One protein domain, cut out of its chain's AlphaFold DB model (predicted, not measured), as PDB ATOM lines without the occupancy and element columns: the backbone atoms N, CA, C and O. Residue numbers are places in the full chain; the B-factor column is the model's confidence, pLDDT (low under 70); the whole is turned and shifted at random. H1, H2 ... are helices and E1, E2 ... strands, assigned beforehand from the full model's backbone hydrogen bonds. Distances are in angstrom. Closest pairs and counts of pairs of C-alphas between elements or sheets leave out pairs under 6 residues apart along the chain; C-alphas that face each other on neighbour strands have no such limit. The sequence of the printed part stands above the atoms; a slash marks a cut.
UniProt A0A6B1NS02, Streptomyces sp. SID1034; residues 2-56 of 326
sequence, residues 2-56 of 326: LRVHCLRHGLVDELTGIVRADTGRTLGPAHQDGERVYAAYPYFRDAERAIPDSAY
ATOM      1  N   LEU A   2       4.245 -22.716 -12.416       91.81
ATOM      2  CA  LEU A   2       5.029 -21.641 -13.031       91.81
ATOM      3  C   LEU A   2       4.512 -20.215 -12.755       91.81
ATOM      4  O   LEU A   2       5.169 -19.467 -12.042       91.81
ATOM      5  N   ARG A   3       3.282 -19.873 -13.173       92.56
ATOM      6  CA  ARG A   3       2.695 -18.538 -12.914       92.56
ATOM      7  C   ARG A   3       2.692 -18.133 -11.429       92.56
ATOM      8  O   ARG A   3       2.962 -16.989 -11.094       92.56
ATOM      9  N   VAL A   4       2.415 -19.082 -10.528       93.44
ATOM     10  CA  VAL A   4       2.416 -18.843  -9.071       93.44
ATOM     11  C   VAL A   4       3.832 -18.584  -8.556       93.44
ATOM     12  O   VAL A   4       4.006 -17.745  -7.679       93.44
ATOM     13  N   HIS A   5       4.839 -19.281  -9.089       92.88
ATOM     14  CA  HIS A   5       6.236 -19.034  -8.741       92.88
ATOM     15  C   HIS A   5       6.656 -17.617  -9.147       92.88
ATOM     16  O   HIS A   5       7.179 -16.897  -8.300       92.88
ATOM     17  N   CYS A   6       6.346 -17.192 -10.377       93.38
ATOM     18  CA  CYS A   6       6.673 -15.844 -10.851       93.38
ATOM     19  C   CYS A   6       6.001 -14.754 -10.006       93.38
ATOM     20  O   CYS A   6       6.669 -13.825  -9.564       93.38
ATOM     21  N   LEU A   7       4.706 -14.910  -9.697       93.69
ATOM     22  CA  LEU A   7       3.973 -13.970  -8.841       93.69
ATOM     23  C   LEU A   7       4.573 -13.858  -7.432       93.69
ATOM     24  O   LEU A   7       4.656 -12.763  -6.889       93.69
ATOM     25  N   ARG A   8       5.005 -14.977  -6.838       93.69
ATOM     26  CA  ARG A   8       5.594 -14.989  -5.486       93.69
ATOM     27  C   ARG A   8       6.966 -14.322  -5.409       93.69
ATOM     28  O   ARG A   8       7.312 -13.833  -4.341       93.69
ATOM     29  N   HIS A   9       7.724 -14.318  -6.501       92.50
ATOM     30  CA  HIS A   9       9.098 -13.803  -6.540       92.50
ATOM     31  C   HIS A   9       9.222 -12.481  -7.312       92.50
ATOM     32  O   HIS A   9      10.333 -12.032  -7.565       92.50
ATOM     33  N   GLY A  10       8.103 -11.851  -7.693       92.69
ATOM     34  CA  GLY A  10       8.116 -10.565  -8.397       92.69
ATOM     35  C   GLY A  10       8.686 -10.622  -9.820       92.69
ATOM     36  O   GLY A  10       9.149  -9.607 -10.326       92.69
ATOM     37  N   LEU A  11       8.645 -11.788 -10.473       93.12
ATOM     38  CA  LEU A  11       9.181 -12.019 -11.822       93.12
ATOM     39  C   LEU A  11       8.171 -11.570 -12.896       93.12
ATOM     40  O   LEU A  11       7.488 -12.392 -13.517       93.12
ATOM     41  N   VAL A  12       7.971 -10.254 -13.017       93.12
ATOM     42  CA  VAL A  12       6.899  -9.649 -13.833       93.12
ATOM     43  C   VAL A  12       7.148  -9.809 -15.337       93.12
ATOM     44  O   VAL A  12       6.214 -10.135 -16.081       93.12
ATOM     45  N   ASP A  13       8.388  -9.621 -15.785       92.62
ATOM     46  CA  ASP A  13       8.759  -9.751 -17.197       92.62
ATOM     47  C   ASP A  13       8.640 -11.207 -17.656       92.62
ATOM     48  O   ASP A  13       8.038 -11.499 -18.694       92.62
ATOM     49  N   GLU A  14       9.104 -12.142 -16.825       93.44
ATOM     50  CA  GLU A  14       9.013 -13.575 -17.084       93.44
ATOM     51  C   GLU A  14       7.553 -14.024 -17.122       93.44
ATOM     52  O   GLU A  14       7.145 -14.746 -18.035       93.44
ATOM     53  N   LEU A  15       6.736 -13.558 -16.168       93.62
ATOM     54  CA  LEU A  15       5.302 -13.841 -16.153       93.62
ATOM     55  C   LEU A  15       4.624 -13.328 -17.424       93.62
ATOM     56  O   LEU A  15       3.769 -14.019 -17.974       93.62
ATOM     57  N   THR A  16       5.019 -12.154 -17.918       92.38
ATOM     58  CA  THR A  16       4.499 -11.605 -19.173       92.38
ATOM     59  C   THR A  16       4.908 -12.474 -20.364       92.38
ATOM     60  O   THR A  16       4.060 -12.776 -21.205       92.38
ATOM     61  N   GLY A  17       6.158 -12.943 -20.423       90.44
ATOM     62  CA  GLY A  17       6.618 -13.901 -21.434       90.44
ATOM     63  C   GLY A  17       5.829 -15.216 -21.409       90.44
ATOM     64  O   GLY A  17       5.367 -15.685 -22.449       90.44
ATOM     65  N   ILE A  18       5.593 -15.770 -20.218       90.88
ATOM     66  CA  ILE A  18       4.809 -16.998 -20.011       90.88
ATOM     67  C   ILE A  18       3.349 -16.806 -20.438       90.88
ATOM     68  O   ILE A  18       2.808 -17.637 -21.164       90.88
ATOM     69  N   VAL A  19       2.708 -15.704 -20.034       90.19
ATOM     70  CA  VAL A  19       1.317 -15.403 -20.413       90.19
ATOM     71  C   VAL A  19       1.196 -15.188 -21.921       90.19
ATOM     72  O   VAL A  19       0.242 -15.670 -22.525       90.19
ATOM     73  N   ARG A  20       2.177 -14.533 -22.558       88.25
ATOM     74  CA  ARG A  20       2.217 -14.409 -24.023       88.25
ATOM     75  C   ARG A  20       2.292 -15.775 -24.695       88.25
ATOM     76  O   ARG A  20       1.513 -16.017 -25.613       88.25
ATOM     77  N   ALA A  21       3.160 -16.667 -24.212       86.56
ATOM     78  CA  ALA A  21       3.264 -18.034 -24.719       86.56
ATOM     79  C   ALA A  21       1.951 -18.823 -24.541       86.56
ATOM     80  O   ALA A  21       1.536 -19.516 -25.463       86.56
ATOM     81  N   ASP A  22       1.253 -18.643 -23.414       82.62
ATOM     82  CA  ASP A  22      -0.063 -19.248 -23.150       82.62
ATOM     83  C   ASP A  22      -1.167 -18.771 -24.104       82.62
ATOM     84  O   ASP A  22      -2.075 -19.528 -24.440       82.62
ATOM     85  N   THR A  23      -1.125 -17.499 -24.503       79.69
ATOM     86  CA  THR A  23      -2.096 -16.906 -25.440       79.69
ATOM     87  C   THR A  23      -1.714 -17.087 -26.912       79.69
ATOM     88  O   THR A  23      -2.528 -16.827 -27.798       79.69
ATOM     89  N   GLY A  24      -0.478 -17.516 -27.177       73.75
ATOM     90  CA  GLY A  24       0.014 -17.866 -28.506       73.75
ATOM     91  C   GLY A  24      -0.469 -19.247 -28.963       73.75
ATOM     92  O   GLY A  24      -1.018 -20.024 -28.189       73.75
ATOM     93  N   ARG A  25      -0.267 -19.575 -30.247       57.34
ATOM     94  CA  ARG A  25      -0.696 -20.865 -30.834       57.34
ATOM     95  C   ARG A  25       0.335 -21.996 -30.738       57.34
ATOM     96  O   ARG A  25       0.018 -23.108 -31.148       57.34
ATOM     97  N   THR A  26       1.542 -21.746 -30.233       56.75
ATOM     98  CA  THR A  26       2.652 -22.693 -30.415       56.75
ATOM     99  C   THR A  26       3.605 -22.659 -29.225       56.75
ATOM    100  O   THR A  26       4.657 -22.031 -29.267       56.75
ATOM    101  N   LEU A  27       3.247 -23.352 -28.144       72.88
ATOM    102  CA  LEU A  27       4.294 -23.949 -27.319       72.88
ATOM    103  C   LEU A  27       4.905 -25.083 -28.157       72.88
ATOM    104  O   LEU A  27       4.168 -25.861 -28.766       72.88
ATOM    105  N   GLY A  28       6.235 -25.124 -28.260       74.00
ATOM    106  CA  GLY A  28       6.941 -26.239 -28.895       74.00
ATOM    107  C   GLY A  28       6.740 -27.554 -28.123       74.00
ATOM    108  O   GLY A  28       6.106 -27.548 -27.062       74.00
ATOM    109  N   PRO A  29       7.272 -28.686 -28.621       82.94
ATOM    110  CA  PRO A  29       7.223 -29.942 -27.878       82.94
ATOM    111  C   PRO A  29       7.899 -29.776 -26.512       82.94
ATOM    112  O   PRO A  29       8.896 -29.064 -26.382       82.94
ATOM    113  N   ALA A  30       7.342 -30.423 -25.491       91.00
ATOM    114  CA  ALA A  30       7.893 -30.396 -24.146       91.00
ATOM    115  C   ALA A  30       9.315 -30.973 -24.117       91.00
ATOM    116  O   ALA A  30       9.652 -31.893 -24.864       91.00
ATOM    117  N   HIS A  31      10.142 -30.450 -23.216       91.81
ATOM    118  CA  HIS A  31      11.492 -30.951 -23.004       91.81
ATOM    119  C   HIS A  31      11.441 -32.210 -22.149       91.81
ATOM    120  O   HIS A  31      10.844 -32.205 -21.069       91.81
ATOM    121  N   GLN A  32      12.093 -33.270 -22.610       92.62
ATOM    122  CA  GLN A  32      12.246 -34.501 -21.852       92.62
ATOM    123  C   GLN A  32      13.680 -34.642 -21.338       92.62
ATOM    124  O   GLN A  32      14.632 -34.445 -22.089       92.62
ATOM    125  N   ASP A  33      13.814 -35.006 -20.065       93.31
ATOM    126  CA  ASP A  33      15.080 -35.322 -19.404       93.31
ATOM    127  C   ASP A  33      14.879 -36.582 -18.546       93.31
ATOM    128  O   ASP A  33      14.177 -36.549 -17.528       93.31
ATOM    129  N   GLY A  34      15.392 -37.724 -19.016       91.25
ATOM    130  CA  GLY A  34      15.070 -39.042 -18.460       91.25
ATOM    131  C   GLY A  34      13.557 -39.300 -18.439       91.25
ATOM    132  O   GLY A  34      12.870 -39.179 -19.458       91.25
ATOM    133  N   GLU A  35      13.015 -39.627 -17.265       93.19
ATOM    134  CA  GLU A  35      11.571 -39.806 -17.040       93.19
ATOM    135  C   GLU A  35      10.797 -38.486 -16.855       93.19
ATOM    136  O   GLU A  35       9.565 -38.493 -16.751       93.19
ATOM    137  N   ARG A  36      11.487 -37.343 -16.752       95.38
ATOM    138  CA  ARG A  36      10.869 -36.046 -16.453       95.38
ATOM    139  C   ARG A  36      10.516 -35.298 -17.724       95.38
ATOM    140  O   ARG A  36      11.271 -35.279 -18.690       95.38
ATOM    141  N   VAL A  37       9.364 -34.634 -17.689       95.12
ATOM    142  CA  VAL A  37       8.872 -33.813 -18.796       95.12
ATOM    143  C   VAL A  37       8.563 -32.411 -18.300       95.12
ATOM    144  O   VAL A  37       7.812 -32.228 -17.335       95.12
ATOM    145  N   TYR A  38       9.117 -31.421 -18.989       95.25
ATOM    146  CA  TYR A  38       9.031 -30.006 -18.660       95.25
ATOM    147  C   TYR A  38       8.360 -29.244 -19.796       95.25
ATOM    148  O   TYR A  38       8.697 -29.411 -20.967       95.25
ATOM    149  N   ALA A  39       7.395 -28.396 -19.456       92.75
ATOM    150  CA  ALA A  39       6.709 -27.581 -20.445       92.75
ATOM    151  C   ALA A  39       7.688 -26.609 -21.128       92.75
ATOM    152  O   ALA A  39       8.486 -25.965 -20.449       92.75
ATOM    153  N   ALA A  40       7.570 -26.459 -22.450       91.38
ATOM    154  CA  ALA A  40       8.418 -25.602 -23.283       91.38
ATOM    155  C   ALA A  40       8.072 -24.103 -23.163       91.38
ATOM    156  O   ALA A  40       7.940 -23.387 -24.157       91.38
ATOM    157  N   TYR A  41       7.861 -23.628 -21.934       91.75
ATOM    158  CA  TYR A  41       7.690 -22.205 -21.667       91.75
ATOM    159  C   TYR A  41       9.038 -21.477 -21.728       91.75
ATOM    160  O   TYR A  41      10.074 -22.082 -21.441       91.75
ATOM    161  N   PRO A  42       9.030 -20.165 -22.021       91.25
ATOM    162  CA  PRO A  42      10.226 -19.336 -21.944       91.25
ATOM    163  C   PRO A  42      10.980 -19.472 -20.610       91.25
ATOM    164  O   PRO A  42      10.385 -19.755 -19.561       91.25
ATOM    165  N   TYR A  43      12.287 -19.210 -20.662       91.94
ATOM    166  CA  TYR A  43      13.216 -19.190 -19.521       91.94
ATOM    167  C   TYR A  43      13.482 -20.550 -18.855       91.94
ATOM    168  O   TYR A  43      14.087 -20.605 -17.786       91.94
ATOM    169  N   PHE A  44      13.054 -21.661 -19.464       93.00
ATOM    170  CA  PHE A  44      13.413 -22.988 -18.968       93.00
ATOM    171  C   PHE A  44      14.941 -23.172 -18.985       93.00
ATOM    172  O   PHE A  44      15.564 -23.049 -20.037       93.00
ATOM    173  N   ARG A  45      15.527 -23.456 -17.809       92.19
ATOM    174  CA  ARG A  45      16.982 -23.588 -17.572       92.19
ATOM    175  C   ARG A  45      17.826 -22.379 -17.993       92.19
ATOM    176  O   ARG A  45      19.032 -22.507 -18.190       92.19
ATOM    177  N   ASP A  46      17.215 -21.206 -18.093       91.50
ATOM    178  CA  ASP A  46      17.955 -19.964 -18.283       91.50
ATOM    179  C   ASP A  46      18.715 -19.628 -16.990       91.50
ATOM    180  O   ASP A  46      18.111 -19.377 -15.950       91.50
ATOM    181  N   ALA A  47      20.048 -19.643 -17.043       85.12
ATOM    182  CA  ALA A  47      20.899 -19.433 -15.872       85.12
ATOM    183  C   ALA A  47      20.751 -18.029 -15.260       85.12
ATOM    184  O   ALA A  47      21.001 -17.854 -14.067       85.12
ATOM    185  N   GLU A  48      20.325 -17.034 -16.044       86.31
ATOM    186  CA  GLU A  48      20.065 -15.683 -15.541       86.31
ATOM    187  C   GLU A  48      18.712 -15.572 -14.828       86.31
ATOM    188  O   GLU A  48      18.427 -14.561 -14.181       86.31
ATOM    189  N   ARG A  49      17.850 -16.585 -14.960       83.00
ATOM    190  CA  ARG A  49      16.503 -16.613 -14.394       83.00
ATOM    191  C   ARG A  49      16.410 -17.758 -13.395       83.00
ATOM    192  O   ARG A  49      16.324 -18.924 -13.749       83.00
ATOM    193  N   ALA A  50      16.375 -17.423 -12.107       84.00
ATOM    194  CA  ALA A  50      16.344 -18.392 -11.007       84.00
ATOM    195  C   ALA A  50      14.983 -19.117 -10.836       84.00
ATOM    196  O   ALA A  50      14.515 -19.313  -9.712       84.00
ATOM    197  N   ILE A  51      14.322 -19.509 -11.933       92.88
ATOM    198  CA  ILE A  51      13.081 -20.288 -11.905       92.88
ATOM    199  C   ILE A  51      13.446 -21.781 -11.879       92.88
ATOM    200  O   ILE A  51      14.051 -22.280 -12.824       92.88
ATOM    201  N   PRO A  52      13.065 -22.537 -10.837       93.81
ATOM    202  CA  PRO A  52      13.441 -23.942 -10.728       93.81
ATOM    203  C   PRO A  52      12.691 -24.818 -11.742       93.81
ATOM    204  O   PRO A  52      11.492 -24.627 -11.954       93.81
ATOM    205  N   ASP A  53      13.336 -25.880 -12.242       95.00
ATOM    206  CA  ASP A  53      12.751 -26.891 -13.149       95.00
ATOM    207  C   ASP A  53      11.401 -27.439 -12.647       95.00
ATOM    208  O   ASP A  53      10.467 -27.674 -13.417       95.00
ATOM    209  N   SER A  54      11.236 -27.573 -11.325       94.19
ATOM    210  CA  SER A  54       9.974 -28.017 -10.716       94.19
ATOM    211  C   SER A  54       8.779 -27.107 -11.047       94.19
ATOM    212  O   SER A  54       7.635 -27.555 -11.015       94.19
ATOM    213  N   ALA A  55       8.999 -25.834 -11.384       94.69
ATOM    214  CA  ALA A  55       7.941 -24.929 -11.816       94.69
ATOM    215  C   ALA A  55       7.382 -25.306 -13.203       94.69
ATOM    216  O   ALA A  55       6.186 -25.084 -13.439       94.69
ATOM    217  N   TYR A  56       8.224 -25.913 -14.049       95.00
ATOM    218  CA  TYR A  56       7.953 -26.359 -15.419       95.00
ATOM    219  C   TYR A  56       7.533 -27.836 -15.518       95.00
ATOM    220  O   TYR A  56       7.000 -28.239 -16.547       95.00
TER     221      TYR A  56
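Overview. This is residues 2 to 56 of the 326 residues of a protein of Streptomyces sp. SID1034 (UniProt A0A6B1NS02). A helical hairpin, H1 and H2, makes one end of this model, and a small two-strand hairpin, E1 and E2, makes the other, with the residues between H2 and E1 bridging them along one edge. After E2 a long stretch with no named element, residues 39 to 56, folds back between the two ends, and its last residue comes near the first printed one. The 55 printed residues hold two named helices and two named strands in the order H1, H2, E1, E2, and the sheet, in the order E1, E2, is antiparallel. The class is mixed, helices and strands, with 25 residues in named elements, under half of those printed. The whole is compact, with a radius of gyration of the C-alphas of 11.1 A and spans of 31 by 25 by 18 A.

Arrangement. Start at residues 2 to 8, which are H1, and go on to residues 12 to 23, which are H2; the two touch, and their closest C-alphas, those of Cys 6 and Leu 15, are 5.8 A apart. They run opposite ways at a shallow tilt of 28 degrees and form a helical hairpin. In both helices every O i to N i+4 pair is within hydrogen-bond range. Further on, look at residues 31 to 33, E1, and residues 36 to 38, E2: they are a hairpin of antiparallel neighbours, with 156 degrees between their directions. There N 31 and O 38 are 2.9 A apart and N 38 and O 31 are 2.8 A apart, both within hydrogen-bond range. The C-alphas of Gln 32 and Val 37 face each other at 4.6 A. H1 is apart from E1 and from E2, and H2 is apart from E2.

Along the chain. Find C-alpha 2 at (5.029, -21.641, -13.031); from there H1 runs 10.1 A to C-alpha 8. H2 begins at C-alpha 12, at (6.899, -9.649, -13.833), and covers 16.4 A to C-alpha 23. E1 and E2 each measure 6.7 A from first to last C-alpha, and E2 ends at C-alpha 38, at (9.031, -30.006, -18.660).

Size, cuts and confidence. The two C-alphas farthest apart in the domain, those of Gly 10 and Gly 34, are 31.0 A apart, while the first and last printed C-alphas, of Leu 2 and Tyr 56, are 6.0 A apart. The printed part has no cut. The links H1 to H2 and E1 to E2 are tight, the link H2 to E1 is short, and no link is long. The mean pLDDT of the printed part is 89.1; look at residues 25 to 26, between H2 and E1, for the two under 70.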